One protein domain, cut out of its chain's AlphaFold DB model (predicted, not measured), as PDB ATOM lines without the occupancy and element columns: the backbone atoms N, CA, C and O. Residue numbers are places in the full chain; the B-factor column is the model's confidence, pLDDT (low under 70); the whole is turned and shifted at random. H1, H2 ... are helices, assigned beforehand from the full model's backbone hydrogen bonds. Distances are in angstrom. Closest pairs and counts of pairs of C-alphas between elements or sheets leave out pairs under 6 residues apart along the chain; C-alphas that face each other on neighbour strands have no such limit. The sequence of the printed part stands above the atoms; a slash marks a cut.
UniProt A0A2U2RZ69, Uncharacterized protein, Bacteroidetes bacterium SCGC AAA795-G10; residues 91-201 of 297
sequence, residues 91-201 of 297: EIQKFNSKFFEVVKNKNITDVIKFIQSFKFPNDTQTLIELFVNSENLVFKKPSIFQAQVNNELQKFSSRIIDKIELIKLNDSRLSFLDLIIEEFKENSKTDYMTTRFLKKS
ATOM      1  N   GLU A  91       3.386  45.331  41.317       77.94
ATOM      2  CA  GLU A  91       4.493  46.087  40.728       77.94
ATOM      3  C   GLU A  91       5.390  45.220  39.846       77.94
ATOM      4  O   GLU A  91       5.759  45.653  38.753       77.94
ATOM      5  N   ILE A  92       5.695  43.990  40.268       82.31
ATOM      6  CA  ILE A  92       6.493  43.043  39.476       82.31
ATOM      7  C   ILE A  92       5.725  42.638  38.216       82.31
ATOM      8  O   ILE A  92       6.295  42.591  37.125       82.31
ATOM      9  N   GLN A  93       4.410  42.429  38.329       81.88
ATOM     10  CA  GLN A  93       3.565  42.145  37.167       81.88
ATOM     11  C   GLN A  93       3.569  43.307  36.161       81.88
ATOM     12  O   GLN A  93       3.744  43.086  34.961       81.88
ATOM     13  N   LYS A  94       3.442  44.553  36.644       85.62
ATOM     14  CA  LYS A  94       3.530  45.771  35.815       85.62
ATOM     15  C   LYS A  94       4.911  45.962  35.192       85.62
ATOM     16  O   LYS A  94       5.008  46.474  34.078       85.62
ATOM     17  N   PHE A  95       5.972  45.591  35.906       89.06
ATOM     18  CA  PHE A  95       7.327  45.613  35.368       89.06
ATOM     19  C   PHE A  95       7.463  44.616  34.219       89.06
ATOM     20  O   PHE A  95       7.874  45.006  33.132       89.06
ATOM     21  N   ASN A  96       7.057  43.363  34.434       86.25
ATOM     22  CA  ASN A  96       7.182  42.295  33.445       86.25
ATOM     23  C   ASN A  96       6.410  42.598  32.161       86.25
ATOM     24  O   ASN A  96       6.967  42.462  31.073       86.25
ATOM     25  N   SER A  97       5.155  43.042  32.268       86.94
ATOM     26  CA  SER A  97       4.340  43.355  31.089       86.94
ATOM     27  C   SER A  97       4.989  44.436  30.220       86.94
ATOM     28  O   SER A  97       5.199  44.218  29.026       86.94
ATOM     29  N   LYS A  98       5.409  45.552  30.832       89.25
ATOM     30  CA  LYS A  98       6.111  46.635  30.128       89.25
ATOM     31  C   LYS A  98       7.477  46.207  29.607       89.25
ATOM     32  O   LYS A  98       7.851  46.581  28.501       89.25
ATOM     33  N   PHE A  99       8.225  45.414  30.372       90.75
ATOM     34  CA  PHE A  99       9.529  44.916  29.950       90.75
ATOM     35  C   PHE A  99       9.415  44.108  28.654       90.75
ATOM     36  O   PHE A  99      10.120  44.393  27.688       90.75
ATOM     37  N   PHE A 100       8.491  43.144  28.595       88.19
ATOM     38  CA  PHE A 100       8.294  42.331  27.394       88.19
ATOM     39  C   PHE A 100       7.790  43.147  26.203       88.19
ATOM     40  O   PHE A 100       8.225  42.900  25.077       88.19
ATOM     41  N   GLU A 101       6.928  44.138  26.436       89.44
ATOM     42  CA  GLU A 101       6.465  45.063  25.398       89.44
ATOM     43  C   GLU A 101       7.634  45.845  24.779       89.44
ATOM     44  O   GLU A 101       7.808  45.857  23.559       89.44
ATOM     45  N   VAL A 102       8.504  46.419  25.613       89.56
ATOM     46  CA  VAL A 102       9.660  47.201  25.155       89.56
ATOM     47  C   VAL A 102      10.704  46.310  24.468       89.56
ATOM     48  O   VAL A 102      11.264  46.679  23.435       89.56
ATOM     49  N   VAL A 103      10.940  45.100  24.984       86.62
ATOM     50  CA  VAL A 103      11.866  44.126  24.381       86.62
ATOM     51  C   VAL A 103      11.366  43.636  23.017       86.62
ATOM     52  O   VAL A 103      12.179  43.420  22.114       86.62
ATOM     53  N   LYS A 104      10.045  43.506  22.824       88.25
ATOM     54  CA  LYS A 104       9.436  43.098  21.546       88.25
ATOM     55  C   LYS A 104       9.786  44.056  20.405       88.25
ATOM     56  O   LYS A 104       9.992  43.599  19.281       88.25
ATOM     57  N   ASN A 105       9.942  45.345  20.704       87.31
ATOM     58  CA  ASN A 105      10.304  46.375  19.727       87.31
ATOM     59  C   ASN A 105      11.770  46.291  19.266       87.31
ATOM     60  O   ASN A 105      12.160  46.998  18.340       87.31
ATOM     61  N   LYS A 106      12.592  45.427  19.884       85.38
ATOM     62  CA  LYS A 106      14.012  45.198  19.549       85.38
ATOM     63  C   LYS A 106      14.884  46.466  19.536       85.38
ATOM     64  O   LYS A 106      15.969  46.461  18.956       85.38
ATOM     65  N   ASN A 107      14.450  47.534  20.204       89.12
ATOM     66  CA  ASN A 107      15.220  48.762  20.365       89.12
ATOM     67  C   ASN A 107      15.884  48.788  21.743       89.12
ATOM     68  O   ASN A 107      15.223  48.906  22.773       89.12
ATOM     69  N   ILE A 108      17.215  48.701  21.765       87.56
ATOM     70  CA  ILE A 108      17.971  48.643  23.021       87.56
ATOM     71  C   ILE A 108      17.867  49.945  23.823       87.56
ATOM     72  O   ILE A 108      17.887  49.916  25.049       87.56
ATOM     73  N   THR A 109      17.704  51.083  23.146       90.31
ATOM     74  CA  THR A 109      17.615  52.399  23.794       90.31
ATOM     75  C   THR A 109      16.372  52.500  24.670       90.31
ATOM     76  O   THR A 109      16.431  53.042  25.772       90.31
ATOM     77  N   ASP A 110      15.259  51.939  24.202       90.44
ATOM     78  CA  ASP A 110      13.993  51.964  24.930       90.44
ATOM     79  C   ASP A 110      14.047  51.024  26.135       90.44
ATOM     80  O   ASP A 110      13.610  51.396  27.225       90.44
ATOM     81  N   VAL A 111      14.681  49.853  25.978       89.31
ATOM     82  CA  VAL A 111      14.938  48.917  27.085       89.31
ATOM     83  C   VAL A 111      15.782  49.586  28.172       89.31
ATOM     84  O   VAL A 111      15.425  49.522  29.347       89.31
ATOM     85  N   ILE A 112      16.866  50.272  27.792       89.56
ATOM     86  CA  ILE A 112      17.737  50.995  28.731       89.56
ATOM     87  C   ILE A 112      16.944  52.065  29.482       89.56
ATOM     88  O   ILE A 112      16.976  52.094  30.713       89.56
ATOM     89  N   LYS A 113      16.205  52.922  28.764       92.25
ATOM     90  CA  LYS A 113      15.394  53.985  29.377       92.25
ATOM     91  C   LYS A 113      14.384  53.412  30.365       92.25
ATOM     92  O   LYS A 113      14.289  53.903  31.488       92.25
ATOM     93  N   PHE A 114      13.681  52.348  29.980       93.19
ATOM     94  CA  PHE A 114      12.723  51.670  30.847       93.19
ATOM     95  C   PHE A 114      13.392  51.146  32.127       93.19
ATOM     96  O   PHE A 114      13.003  51.554  33.222       93.19
ATOM     97  N   ILE A 115      14.441  50.326  31.995       90.88
ATOM     98  CA  ILE A 115      15.168  49.726  33.125       90.88
ATOM     99  C   ILE A 115      15.747  50.800  34.057       90.88
ATOM    100  O   ILE A 115      15.731  50.649  35.281       90.88
ATOM    101  N   GLN A 116      16.285  51.891  33.512       89.06
ATOM    102  CA  GLN A 116      16.871  52.969  34.310       89.06
ATOM    103  C   GLN A 116      15.814  53.802  35.037       89.06
ATOM    104  O   GLN A 116      16.045  54.179  36.182       89.06
ATOM    105  N   SER A 117      14.659  54.031  34.408       89.62
ATOM    106  CA  SER A 117      13.551  54.813  34.975       89.62
ATOM    107  C   SER A 117      12.726  54.076  36.033       89.62
ATOM    108  O   SER A 117      11.903  54.698  36.711       89.62
ATOM    109  N   PHE A 118      12.909  52.759  36.173       90.00
ATOM    110  CA  PHE A 118      12.131  51.963  37.110       90.00
ATOM    111  C   PHE A 118      12.390  52.396  38.558       90.00
ATOM    112  O   PHE A 118      13.525  52.408  39.036       90.00
ATOM    113  N   LYS A 119      11.310  52.737  39.267       87.50
ATOM    114  CA  LYS A 119      11.359  53.127  40.676       87.50
ATOM    115  C   LYS A 119      11.295  51.882  41.545       87.50
ATOM    116  O   LYS A 119      10.293  51.173  41.539       87.50
ATOM    117  N   PHE A 120      12.355  51.640  42.305       84.19
ATOM    118  CA  PHE A 120      12.408  50.493  43.197       84.19
ATOM    119  C   PHE A 120      11.428  50.638  44.369       84.19
ATOM    120  O   PHE A 120      11.411  51.705  44.993       84.19
ATOM    121  N   PRO A 121      10.691  49.576  44.732       81.50
ATOM    122  CA  PRO A 121       9.889  49.551  45.953       81.50
ATOM    123  C   PRO A 121      10.781  49.690  47.196       81.50
ATOM    124  O   PRO A 121      11.993  49.476  47.124       81.50
ATOM    125  N   ASN A 122      10.209  50.117  48.322       74.12
ATOM    126  CA  ASN A 122      10.928  50.223  49.604       74.12
ATOM    127  C   ASN A 122      10.728  48.994  50.499       74.12
ATOM    128  O   ASN A 122      11.393  48.875  51.519       74.12
ATOM    129  N   ASP A 123       9.821  48.099  50.115       77.56
ATOM    130  CA  ASP A 123       9.577  46.847  50.813       77.56
ATOM    131  C   ASP A 123      10.659  45.812  50.472       77.56
ATOM    132  O   ASP A 123      10.901  45.504  49.300       77.56
ATOM    133  N   THR A 124      11.311  45.276  51.504       69.31
ATOM    134  CA  THR A 124      12.418  44.321  51.371       69.31
ATOM    135  C   THR A 124      11.982  43.042  50.662       69.31
ATOM    136  O   THR A 124      12.704  42.547  49.799       69.31
ATOM    137  N   GLN A 125      10.793  42.518  50.977       71.25
ATOM    138  CA  GLN A 125      10.293  41.286  50.366       71.25
ATOM    139  C   GLN A 125      10.060  41.474  48.864       71.25
ATOM    140  O   GLN A 125      10.524  40.672  48.054       71.25
ATOM    141  N   THR A 126       9.437  42.583  48.480       76.69
ATOM    142  CA  THR A 126       9.194  42.926  47.080       76.69
ATOM    143  C   THR A 126      10.500  43.165  46.321       76.69
ATOM    144  O   THR A 126      10.604  42.800  45.152       76.69
ATOM    145  N   LEU A 127      11.527  43.739  46.961       77.94
ATOM    146  CA  LEU A 127      12.854  43.882  46.352       77.94
ATOM    147  C   LEU A 127      13.517  42.529  46.080       77.94
ATOM    148  O   LEU A 127      14.085  42.345  45.005       77.94
ATOM    149  N   ILE A 128      13.410  41.576  47.009       72.06
ATOM    150  CA  ILE A 128      13.928  40.213  46.823       72.06
ATOM    151  C   ILE A 128      13.170  39.507  45.694       72.06
ATOM    152  O   ILE A 128      13.788  38.909  44.813       72.06
ATOM    153  N   GLU A 129      11.841  39.602  45.673       75.00
ATOM    154  CA  GLU A 129      11.025  39.022  44.602       75.00
ATOM    155  C   GLU A 129      11.352  39.643  43.239       75.00
ATOM    156  O   GLU A 129      11.493  38.927  42.245       75.00
ATOM    157  N   LEU A 130      11.531  40.965  43.187       83.56
ATOM    158  CA  LEU A 130      11.926  41.681  41.979       83.56
ATOM    159  C   LEU A 130      13.314  41.247  41.498       83.56
ATOM    160  O   LEU A 130      13.508  41.061  40.297       83.56
ATOM    161  N   PHE A 131      14.256  41.065  42.421       79.31
ATOM    162  CA  PHE A 131      15.596  40.577  42.128       79.31
ATOM    163  C   PHE A 131      15.555  39.174  41.507       79.31
ATOM    164  O   PHE A 131      16.019  38.988  40.381       79.31
ATOM    165  N   VAL A 132      14.897  38.214  42.163       73.69
ATOM    166  CA  VAL A 132      14.732  36.848  41.633       73.69
ATOM    167  C   VAL A 132      14.036  36.869  40.269       73.69
ATOM    168  O   VAL A 132      14.427  36.159  39.342       73.69
ATOM    169  N   ASN A 133      13.013  37.709  40.113       80.06
ATOM    170  CA  ASN A 133      12.317  37.866  38.847       80.06
ATOM    171  C   ASN A 133      13.234  38.422  37.744       80.06
ATOM    172  O   ASN A 133      13.196  37.916  36.626       80.06
ATOM    173  N   SER A 134      14.080  39.411  38.043       79.69
ATOM    174  CA  SER A 134      15.010  39.985  37.061       79.69
ATOM    175  C   SER A 134      16.026  38.969  36.534       79.69
ATOM    176  O   SER A 134      16.307  38.957  35.336       79.69
ATOM    177  N   GLU A 135      16.472  38.043  37.381       75.56
ATOM    178  CA  GLU A 135      17.353  36.943  36.981       75.56
ATOM    179  C   GLU A 135      16.648  35.925  36.081       75.56
ATOM    180  O   GLU A 135      17.212  35.442  35.101       75.56
ATOM    181  N   ASN A 136      15.367  35.658  36.335       71.88
ATOM    182  CA  ASN A 136      14.574  34.778  35.475       71.88
ATOM    183  C   ASN A 136      14.317  35.365  34.076       71.88
ATOM    184  O   ASN A 136      13.998  34.616  33.150       71.88
ATOM    185  N   LEU A 137      14.466  36.682  33.900       79.94
ATOM    186  CA  LEU A 137      14.357  37.344  32.598       79.94
ATOM    187  C   LEU A 137      15.640  37.234  31.757       79.94
ATOM    188  O   LEU A 137      15.618  37.573  30.571       79.94
ATOM    189  N   VAL A 138      16.749  36.755  32.331       78.94
ATOM    190  CA  VAL A 138      18.028  36.613  31.628       78.94
ATOM    191  C   VAL A 138      17.946  35.510  30.566       78.94
ATOM    192  O   VAL A 138      17.614  34.350  30.821       78.94
ATOM    193  N   PHE A 139      18.305  35.854  29.330       73.12
ATOM    194  CA  PHE A 139      18.299  34.916  28.210       73.12
ATOM    195  C   PHE A 139      19.522  33.985  28.261       73.12
ATOM    196  O   PHE A 139      20.647  34.440  28.066       73.12
ATOM    197  N   LYS A 140      19.309  32.670  28.421       71.62
ATOM    198  CA  LYS A 140      20.390  31.654  28.504       71.62
ATOM    199  C   LYS A 140      21.201  31.463  27.215       71.62
ATOM    200  O   LYS A 140      22.359  31.065  27.257       71.62
ATOM    201  N   LYS A 141      20.589  31.701  26.051       73.06
ATOM    202  CA  LYS A 141      21.236  31.615  24.727       73.06
ATOM    203  C   LYS A 141      20.947  32.892  23.936       73.06
ATOM    204  O   LYS A 141      20.080  32.882  23.062       73.06
ATOM    205  N   PRO A 142      21.596  34.010  24.287       73.75
ATOM    206  CA  PRO A 142      21.193  35.307  23.782       73.75
ATOM    207  C   PRO A 142      21.678  35.540  22.344       73.75
ATOM    208  O   PRO A 142      22.842  35.320  22.009       73.75
ATOM    209  N   SER A 143      20.792  36.072  21.504       76.12
ATOM    210  CA  SER A 143      21.183  36.838  20.314       76.12
ATOM    211  C   SER A 143      21.966  38.105  20.701       76.12
ATOM    212  O   SER A 143      22.023  38.476  21.872       76.12
ATOM    213  N   ILE A 144      22.540  38.817  19.724       77.38
ATOM    214  CA  ILE A 144      23.304  40.059  19.976       77.38
ATOM    215  C   ILE A 144      22.471  41.073  20.774       77.38
ATOM    216  O   ILE A 144      22.945  41.601  21.777       77.38
ATOM    217  N   PHE A 145      21.220  41.291  20.364       80.50
ATOM    218  CA  PHE A 145      20.296  42.180  21.062       80.50
ATOM    219  C   PHE A 145      19.992  41.681  22.482       80.50
ATOM    220  O   PHE A 145      20.143  42.422  23.446       80.50
ATOM    221  N   GLN A 146      19.643  40.401  22.638       79.44
ATOM    222  CA  GLN A 146      19.348  39.817  23.953       79.44
ATOM    223  C   GLN A 146      20.557  39.839  24.893       79.44
ATOM    224  O   GLN A 146      20.385  39.962  26.097       79.44
ATOM    225  N   ALA A 147      21.783  39.778  24.369       76.69
ATOM    226  CA  ALA A 147      22.993  39.897  25.177       76.69
ATOM    227  C   ALA A 147      23.168  41.326  25.710       76.69
ATOM    228  O   ALA A 147      23.620  41.514  26.838       76.69
ATOM    229  N   GLN A 148      22.786  42.336  24.921       80.88
ATOM    230  CA  GLN A 148      22.736  43.721  25.391       80.88
ATOM    231  C   GLN A 148      21.655  43.896  26.460       80.88
ATOM    232  O   GLN A 148      21.926  44.519  27.482       80.88
ATOM    233  N   VAL A 149      20.478  43.292  26.269       81.62
ATOM    234  CA  VAL A 149      19.402  43.290  27.274       81.62
ATOM    235  C   VAL A 149      19.855  42.611  28.571       81.62
ATOM    236  O   VAL A 149      19.697  43.196  29.635       81.62
ATOM    237  N   ASN A 150      20.491  41.437  28.495       83.38
ATOM    238  CA  ASN A 150      21.035  40.732  29.662       83.38
ATOM    239  C   ASN A 150      22.018  41.602  30.454       83.38
ATOM    240  O   ASN A 150      21.963  41.625  31.676       83.38
ATOM    241  N   ASN A 151      22.902  42.338  29.775       83.00
ATOM    242  CA  ASN A 151      23.850  43.230  30.445       83.00
ATOM    243  C   ASN A 151      23.139  44.356  31.217       83.00
ATOM    244  O   ASN A 151      23.565  44.733  32.305       83.00
ATOM    245  N   GLU A 152      22.044  44.894  30.677       86.56
ATOM    246  CA  GLU A 152      21.254  45.906  31.385       86.56
ATOM    247  C   GLU A 152      20.431  45.308  32.532       86.56
ATOM    248  O   GLU A 152      20.330  45.938  33.585       86.56
ATOM    249  N   LEU A 153      19.918  44.081  32.381       84.62
ATOM    250  CA  LEU A 153      19.288  43.335  33.475       84.62
ATOM    251  C   LEU A 153      20.278  43.061  34.613       84.62
ATOM    252  O   LEU A 153      19.953  43.323  35.759       84.62
ATOM    253  N   GLN A 154      21.520  42.670  34.324       82.88
ATOM    254  CA  GLN A 154      22.541  42.465  35.361       82.88
ATOM    255  C   GLN A 154      22.859  43.748  36.145       82.88
ATOM    256  O   GLN A 154      22.989  43.733  37.371       82.88
ATOM    257  N   LYS A 155      22.955  44.892  35.454       86.12
ATOM    258  CA  LYS A 155      23.101  46.200  36.118       86.12
ATOM    259  C   LYS A 155      21.867  46.553  36.947       86.12
ATOM    260  O   LYS A 155      21.987  47.194  37.987       86.12
ATOM    261  N   PHE A 156      20.677  46.181  36.480       88.75
ATOM    262  CA  PHE A 156      19.437  46.347  37.228       88.75
ATOM    263  C   PHE A 156      19.442  45.511  38.511       88.75
ATOM    264  O   PHE A 156      19.238  46.092  39.574       88.75
ATOM    265  N   SER A 157      19.787  44.223  38.434       83.75
ATOM    266  CA  SER A 157      19.953  43.332  39.590       83.75
ATOM    267  C   SER A 157      20.954  43.892  40.599       83.75
ATOM    268  O   SER A 157      20.678  43.915  41.795       83.75
ATOM    269  N   SER A 158      22.076  44.439  40.118       83.25
ATOM    270  CA  SER A 158      23.090  45.072  40.976       83.25
ATOM    271  C   SER A 158      22.515  46.259  41.761       83.25
ATOM    272  O   SER A 158      22.672  46.325  42.973       83.25
ATOM    273  N   ARG A 159      21.747  47.145  41.107       88.19
ATOM    274  CA  ARG A 159      21.083  48.272  41.789       88.19
ATOM    275  C   ARG A 159      20.033  47.825  42.811       88.19
ATOM    276  O   ARG A 159      19.808  48.530  43.792       88.19
ATOM    277  N   ILE A 160      19.367  46.690  42.578       85.50
ATOM    278  CA  ILE A 160      18.436  46.115  43.559       85.50
ATOM    279  C   ILE A 160      19.208  45.654  44.795       85.50
ATOM    280  O   ILE A 160      18.791  45.968  45.907       85.50
ATOM    281  N   ILE A 161      20.339  44.970  44.606       80.94
ATOM    282  CA  ILE A 161      21.212  44.530  45.702       80.94
ATOM    283  C   ILE A 161      21.713  45.724  46.505       80.94
ATOM    284  O   ILE A 161      21.555  45.713  47.719       80.94
ATOM    285  N   ASP A 162      22.213  46.773  45.850       82.56
ATOM    286  CA  ASP A 162      22.671  47.985  46.541       82.56
ATOM    287  C   ASP A 162      21.552  48.567  47.423       82.56
ATOM    288  O   ASP A 162      21.769  48.952  48.572       82.56
ATOM    289  N   LYS A 163      20.310  48.584  46.916       83.56
ATOM    290  CA  LYS A 163      19.155  49.055  47.687       83.56
ATOM    291  C   LYS A 163      18.808  48.127  48.856       83.56
ATOM    292  O   LYS A 163      18.460  48.618  49.929       83.56
ATOM    293  N   ILE A 164      18.895  46.813  48.664       75.62
ATOM    294  CA  ILE A 164      18.697  45.820  49.726       75.62
ATOM    295  C   ILE A 164      19.766  45.978  50.814       75.62
ATOM    296  O   ILE A 164      19.420  46.002  51.993       75.62
ATOM    297  N   GLU A 165      21.039  46.138  50.441       76.31
ATOM    298  CA  GLU A 165      22.154  46.357  51.371       76.31
ATOM    299  C   GLU A 165      21.935  47.643  52.196       76.31
ATOM    300  O   GLU A 165      22.109  47.631  53.415       76.31
ATOM    301  N   LEU A 166      21.444  48.723  51.574       74.75
ATOM    302  CA  LEU A 166      21.086  49.961  52.278       74.75
ATOM    303  C   LEU A 166      19.941  49.777  53.285       74.75
ATOM    304  O   LEU A 166      19.989  50.348  54.373       74.75
ATOM    305  N   ILE A 167      18.912  48.992  52.951       70.62
ATOM    306  CA  ILE A 167      17.806  48.699  53.880       70.62
ATOM    307  C   ILE A 167      18.291  47.795  55.020       70.62
ATOM    308  O   ILE A 167      17.925  48.010  56.174       70.62
ATOM    309  N   LYS A 168      19.162  46.829  54.717       65.75
ATOM    310  CA  LYS A 168      19.767  45.913  55.689       65.75
ATOM    311  C   LYS A 168      20.588  46.626  56.760       65.75
ATOM    312  O   LYS A 168      20.545  46.202  57.911       65.75
ATOM    313  N   LEU A 169      21.281  47.719  56.430       59.53
ATOM    314  CA  LEU A 169      21.971  48.543  57.436       59.53
ATOM    315  C   LEU A 169      21.024  49.053  58.538       59.53
ATOM    316  O   LEU A 169      21.472  49.298  59.655       59.53
ATOM    317  N   ASN A 170      19.723  49.152  58.244       58.28
ATOM    318  CA  ASN A 170      18.697  49.588  59.187       58.28
ATOM    319  C   ASN A 170      17.924  48.428  59.848       58.28
ATOM    320  O   ASN A 170      17.148  48.687  60.766       58.28
ATOM    321  N   ASP A 171      18.114  47.171  59.420       54.62
ATOM    322  CA  ASP A 171      17.424  46.000  59.983       54.62
ATOM    323  C   ASP A 171      18.344  44.764  60.052       54.62
ATOM    324  O   ASP A 171      18.569  44.037  59.079       54.62
ATOM    325  N   SER A 172      18.856  44.497  61.257       55.50
ATOM    326  CA  SER A 172      19.807  43.419  61.553       55.50
ATOM    327  C   SER A 172      19.241  42.002  61.379       55.50
ATOM    328  O   SER A 172      19.994  41.032  61.449       55.50
ATOM    329  N   ARG A 173      17.928  41.848  61.156       48.69
ATOM    330  CA  ARG A 173      17.267  40.544  60.950       48.69
ATOM    331  C   ARG A 173      17.474  39.975  59.544       48.69
ATOM    332  O   ARG A 173      17.118  38.829  59.284       48.69
ATOM    333  N   LEU A 174      18.061  40.757  58.641       55.25
ATOM    334  CA  LEU A 174      18.229  40.422  57.227       55.25
ATOM    335  C   LEU A 174      19.573  39.736  56.905       55.25
ATOM    336  O   LEU A 174      20.008  39.740  55.757       55.25
ATOM    337  N   SER A 175      20.243  39.124  57.888       53.81
ATOM    338  CA  SER A 175      21.517  38.403  57.692       53.81
ATOM    339  C   SER A 175      21.419  37.241  56.696       53.81
ATOM    340  O   SER A 175      22.381  36.944  55.996       53.81
ATOM    341  N   PHE A 176      20.244  36.620  56.551       55.53
ATOM    342  CA  PHE A 176      20.019  35.569  55.551       55.53
ATOM    343  C   PHE A 176      20.153  36.068  54.099       55.53
ATOM    344  O   PHE A 176      20.369  35.259  53.197       55.53
ATOM    345  N   LEU A 177      20.043  37.382  53.861       56.19
ATOM    346  CA  LEU A 177      20.230  37.970  52.533       56.19
ATOM    347  C   LEU A 177      21.683  37.923  52.072       56.19
ATOM    348  O   LEU A 177      21.912  37.926  50.868       56.19
ATOM    349  N   ASP A 178      22.646  37.812  52.989       59.53
ATOM    350  CA  ASP A 178      24.061  37.708  52.624       59.53
ATOM    351  C   ASP A 178      24.333  36.449  51.807       59.53
ATOM    352  O   ASP A 178      24.984  36.527  50.773       59.53
ATOM    353  N   LEU A 179      23.734  35.317  52.193       57.16
ATOM    354  CA  LEU A 179      23.856  34.060  51.451       57.16
ATOM    355  C   LEU A 179      23.274  34.174  50.034       57.16
ATOM    356  O   LEU A 179      23.871  33.688  49.078       57.16
ATOM    357  N   ILE A 180      22.136  34.862  49.889       56.91
ATOM    358  CA  ILE A 180      21.479  35.078  48.590       56.91
ATOM    359  C   ILE A 180      22.321  36.011  47.706       56.91
ATOM    360  O   ILE A 180      22.478  35.773  46.508       56.91
ATOM    361  N   ILE A 181      22.878  37.073  48.293       60.72
ATOM    362  CA  ILE A 181      23.725  38.043  47.594       60.72
ATOM    363  C   ILE A 181      25.067  37.410  47.197       60.72
ATOM    364  O   ILE A 181      25.557  37.674  46.098       60.72
ATOM    365  N   GLU A 182      25.666  36.574  48.045       61.75
ATOM    366  CA  GLU A 182      26.918  35.870  47.749       61.75
ATOM    367  C   GLU A 182      26.742  34.824  46.649       61.75
ATOM    368  O   GLU A 182      27.467  34.875  45.653       61.75
ATOM    369  N   GLU A 183      25.728  33.956  46.753       58.62
ATOM    370  CA  GLU A 183      25.396  32.976  45.711       58.62
ATOM    371  C   GLU A 183      25.145  33.674  44.361       58.62
ATOM    372  O   GLU A 183      25.569  33.213  43.297       58.62
ATOM    373  N   PHE A 184      24.531  34.859  44.388       59.91
ATOM    374  CA  PHE A 184      24.372  35.676  43.195       59.91
ATOM    375  C   PHE A 184      25.682  36.270  42.661       59.91
ATOM    376  O   PHE A 184      25.933  36.239  41.451       59.91
ATOM    377  N   LYS A 185      26.523  36.845  43.526       59.91
ATOM    378  CA  LYS A 185      27.819  37.421  43.129       59.91
ATOM    379  C   LYS A 185      28.727  36.348  42.510       59.91
ATOM    380  O   LYS A 185      29.518  36.667  41.619       59.91
ATOM    381  N   GLU A 186      28.595  35.089  42.920       57.25
ATOM    382  CA  GLU A 186      29.283  33.955  42.295       57.25
ATOM    383  C   GLU A 186      28.698  33.587  40.924       57.25
ATOM    384  O   GLU A 186      29.439  33.549  39.936       57.25
ATOM    385  N   ASN A 187      27.377  33.418  40.821       51.19
ATOM    386  CA  ASN A 187      26.708  33.034  39.570       51.19
ATOM    387  C   ASN A 187      26.790  34.121  38.475       51.19
ATOM    388  O   ASN A 187      26.946  33.829  37.283       51.19
ATOM    389  N   SER A 188      26.756  35.396  38.860       52.09
ATOM    390  CA  SER A 188      26.852  36.527  37.926       52.09
ATOM    391  C   SER A 188      28.265  36.705  37.342       52.09
ATOM    392  O   SER A 188      28.405  37.075  36.171       52.09
ATOM    393  N   LYS A 189      29.332  36.349  38.081       48.56
ATOM    394  CA  LYS A 189      30.714  36.330  37.555       48.56
ATOM    395  C   LYS A 189      30.878  35.329  36.409       48.56
ATOM    396  O   LYS A 189      31.568  35.632  35.430       48.56
ATOM    397  N   THR A 190      30.238  34.166  36.500       43.41
ATOM    398  CA  THR A 190      30.281  33.136  35.450       43.41
ATOM    399  C   THR A 190      29.584  33.575  34.154       43.41
ATOM    400  O   THR A 190      30.141  33.365  33.072       43.41
ATOM    401  N   ASP A 191      28.456  34.290  34.234       43.22
ATOM    402  CA  ASP A 191      27.703  34.772  33.058       43.22
ATOM    403  C   ASP A 191      28.224  36.097  32.460       43.22
ATOM    404  O   ASP A 191      28.107  36.371  31.258       43.22
ATOM    405  N   TYR A 192      28.882  36.937  33.260       41.56
ATOM    406  CA  TYR A 192      29.581  38.121  32.750       41.56
ATOM    407  C   TYR A 192      30.817  37.745  31.912       41.56
ATOM    408  O   TYR A 192      31.139  38.379  30.899       41.56
ATOM    409  N   MET A 193      31.516  36.673  32.294       34.56
ATOM    410  CA  MET A 193      32.658  36.178  31.528       34.56
ATOM    411  C   MET A 193      32.221  35.687  30.146       34.56
ATOM    412  O   MET A 193      32.812  36.097  29.144       34.56
ATOM    413  N   THR A 194      31.150  34.897  30.046       41.94
ATOM    414  CA  THR A 194      30.641  34.389  28.759       41.94
ATOM    415  C   THR A 194      30.199  35.519  27.824       41.94
ATOM    416  O   THR A 194      30.564  35.512  26.646       41.94
ATOM    417  N   THR A 195      29.523  36.554  28.327       39.75
ATOM    418  CA  THR A 195      29.119  37.727  27.523       39.75
ATOM    419  C   THR A 195      30.302  38.607  27.095       39.75
ATOM    420  O   THR A 195      30.346  39.058  25.945       39.75
ATOM    421  N   ARG A 196      31.326  38.797  27.942       38.81
ATOM    422  CA  ARG A 196      32.576  39.487  27.561       38.81
ATOM    423  C   ARG A 196      33.369  38.697  26.516       38.81
ATOM    424  O   ARG A 196      33.885  39.298  25.568       38.81
ATOM    425  N   PHE A 197      33.434  37.370  26.641       37.09
ATOM    426  CA  PHE A 197      34.031  36.485  25.635       37.09
ATOM    427  C   PHE A 197      33.263  36.534  24.309       37.09
ATOM    428  O   PHE A 197      33.890  36.662  23.254       37.09
ATOM    429  N   LEU A 198      31.926  36.527  24.341       38.97
ATOM    430  CA  LEU A 198      31.080  36.689  23.154       38.97
ATOM    431  C   LEU A 198      31.291  38.056  22.491       38.97
ATOM    432  O   LEU A 198      31.554  38.110  21.292       38.97
ATOM    433  N   LYS A 199      31.299  39.158  23.254       41.88
ATOM    434  CA  LYS A 199      31.558  40.517  22.737       41.88
ATOM    435  C   LYS A 199      32.950  40.639  22.109       41.88
ATOM    436  O   LYS A 199      33.090  41.200  21.022       41.88
ATOM    437  N   LYS A 200      33.974  40.057  22.744       43.56
ATOM    438  CA  LYS A 200      35.352  40.024  22.222       43.56
ATOM    439  C   LYS A 200      35.460  39.167  20.956       43.56
ATOM    440  O   LYS A 200      36.204  39.528  20.047       43.56
ATOM    441  N   SER A 201      34.688  38.085  20.864       39.72
ATOM    442  CA  SER A 201      34.648  37.195  19.694       39.72
ATOM    443  C   SER A 201      33.892  37.819  18.514       39.72
ATOM    444  O   SER A 201      34.346  37.719  17.376       39.72
TER     445      SER A 201
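This is residues 91 to 201 of the 297 residues of an uncharacterized protein of Bacteroidetes bacterium SCGC AAA795-G10 (UniProt A0A2U2RZ69). What shape is this? Four helices, H1 to H4, form an up-and-down bundle, each running against the one before it, and long H5 runs beside H4, away from H1 and H2. What builds it? The 111 printed residues include five named helices, H1 to H5 in order, no named strand: all helix, compact, radius of gyration of the C-alphas 14.6 A, spans 43 by 30 by 17 A.

Where does each begin? H1 is residues 91 to 104, from C-alpha 91 at (4.493, 46.087, 40.728); H2 is 108 to 117 and H3 124 to 136. Which are longest? H4, 144 to 168, measures 36.4 A; H5, 176 to 201, measures 38.8 A, ending at C-alpha 201 (34.648, 37.195, 19.694).

What touches the hub, H4? Three helices do: H3, a hairpin with it at a shallow tilt of 18 degrees, closest C-alphas Phe 131 and Ser 157, 5.7 A; H2, with residues 145 to 156 of H4 alone, closest C-alphas Ile 112 and Glu 152, 6.7 A; and H5, a hairpin that only just touches, with 3 pairs of C-alphas within 8 A, closest Ala 147 and Thr 195, 6.9 A. Are backbones complete? Every O i to N i+4 pair is within hydrogen-bond range in H1 to H4, 18 of 22 in H5.

Any cut? The printed part has none, and no link is long. Where is confidence low? Residues 124 and 168 to 201 are under 70.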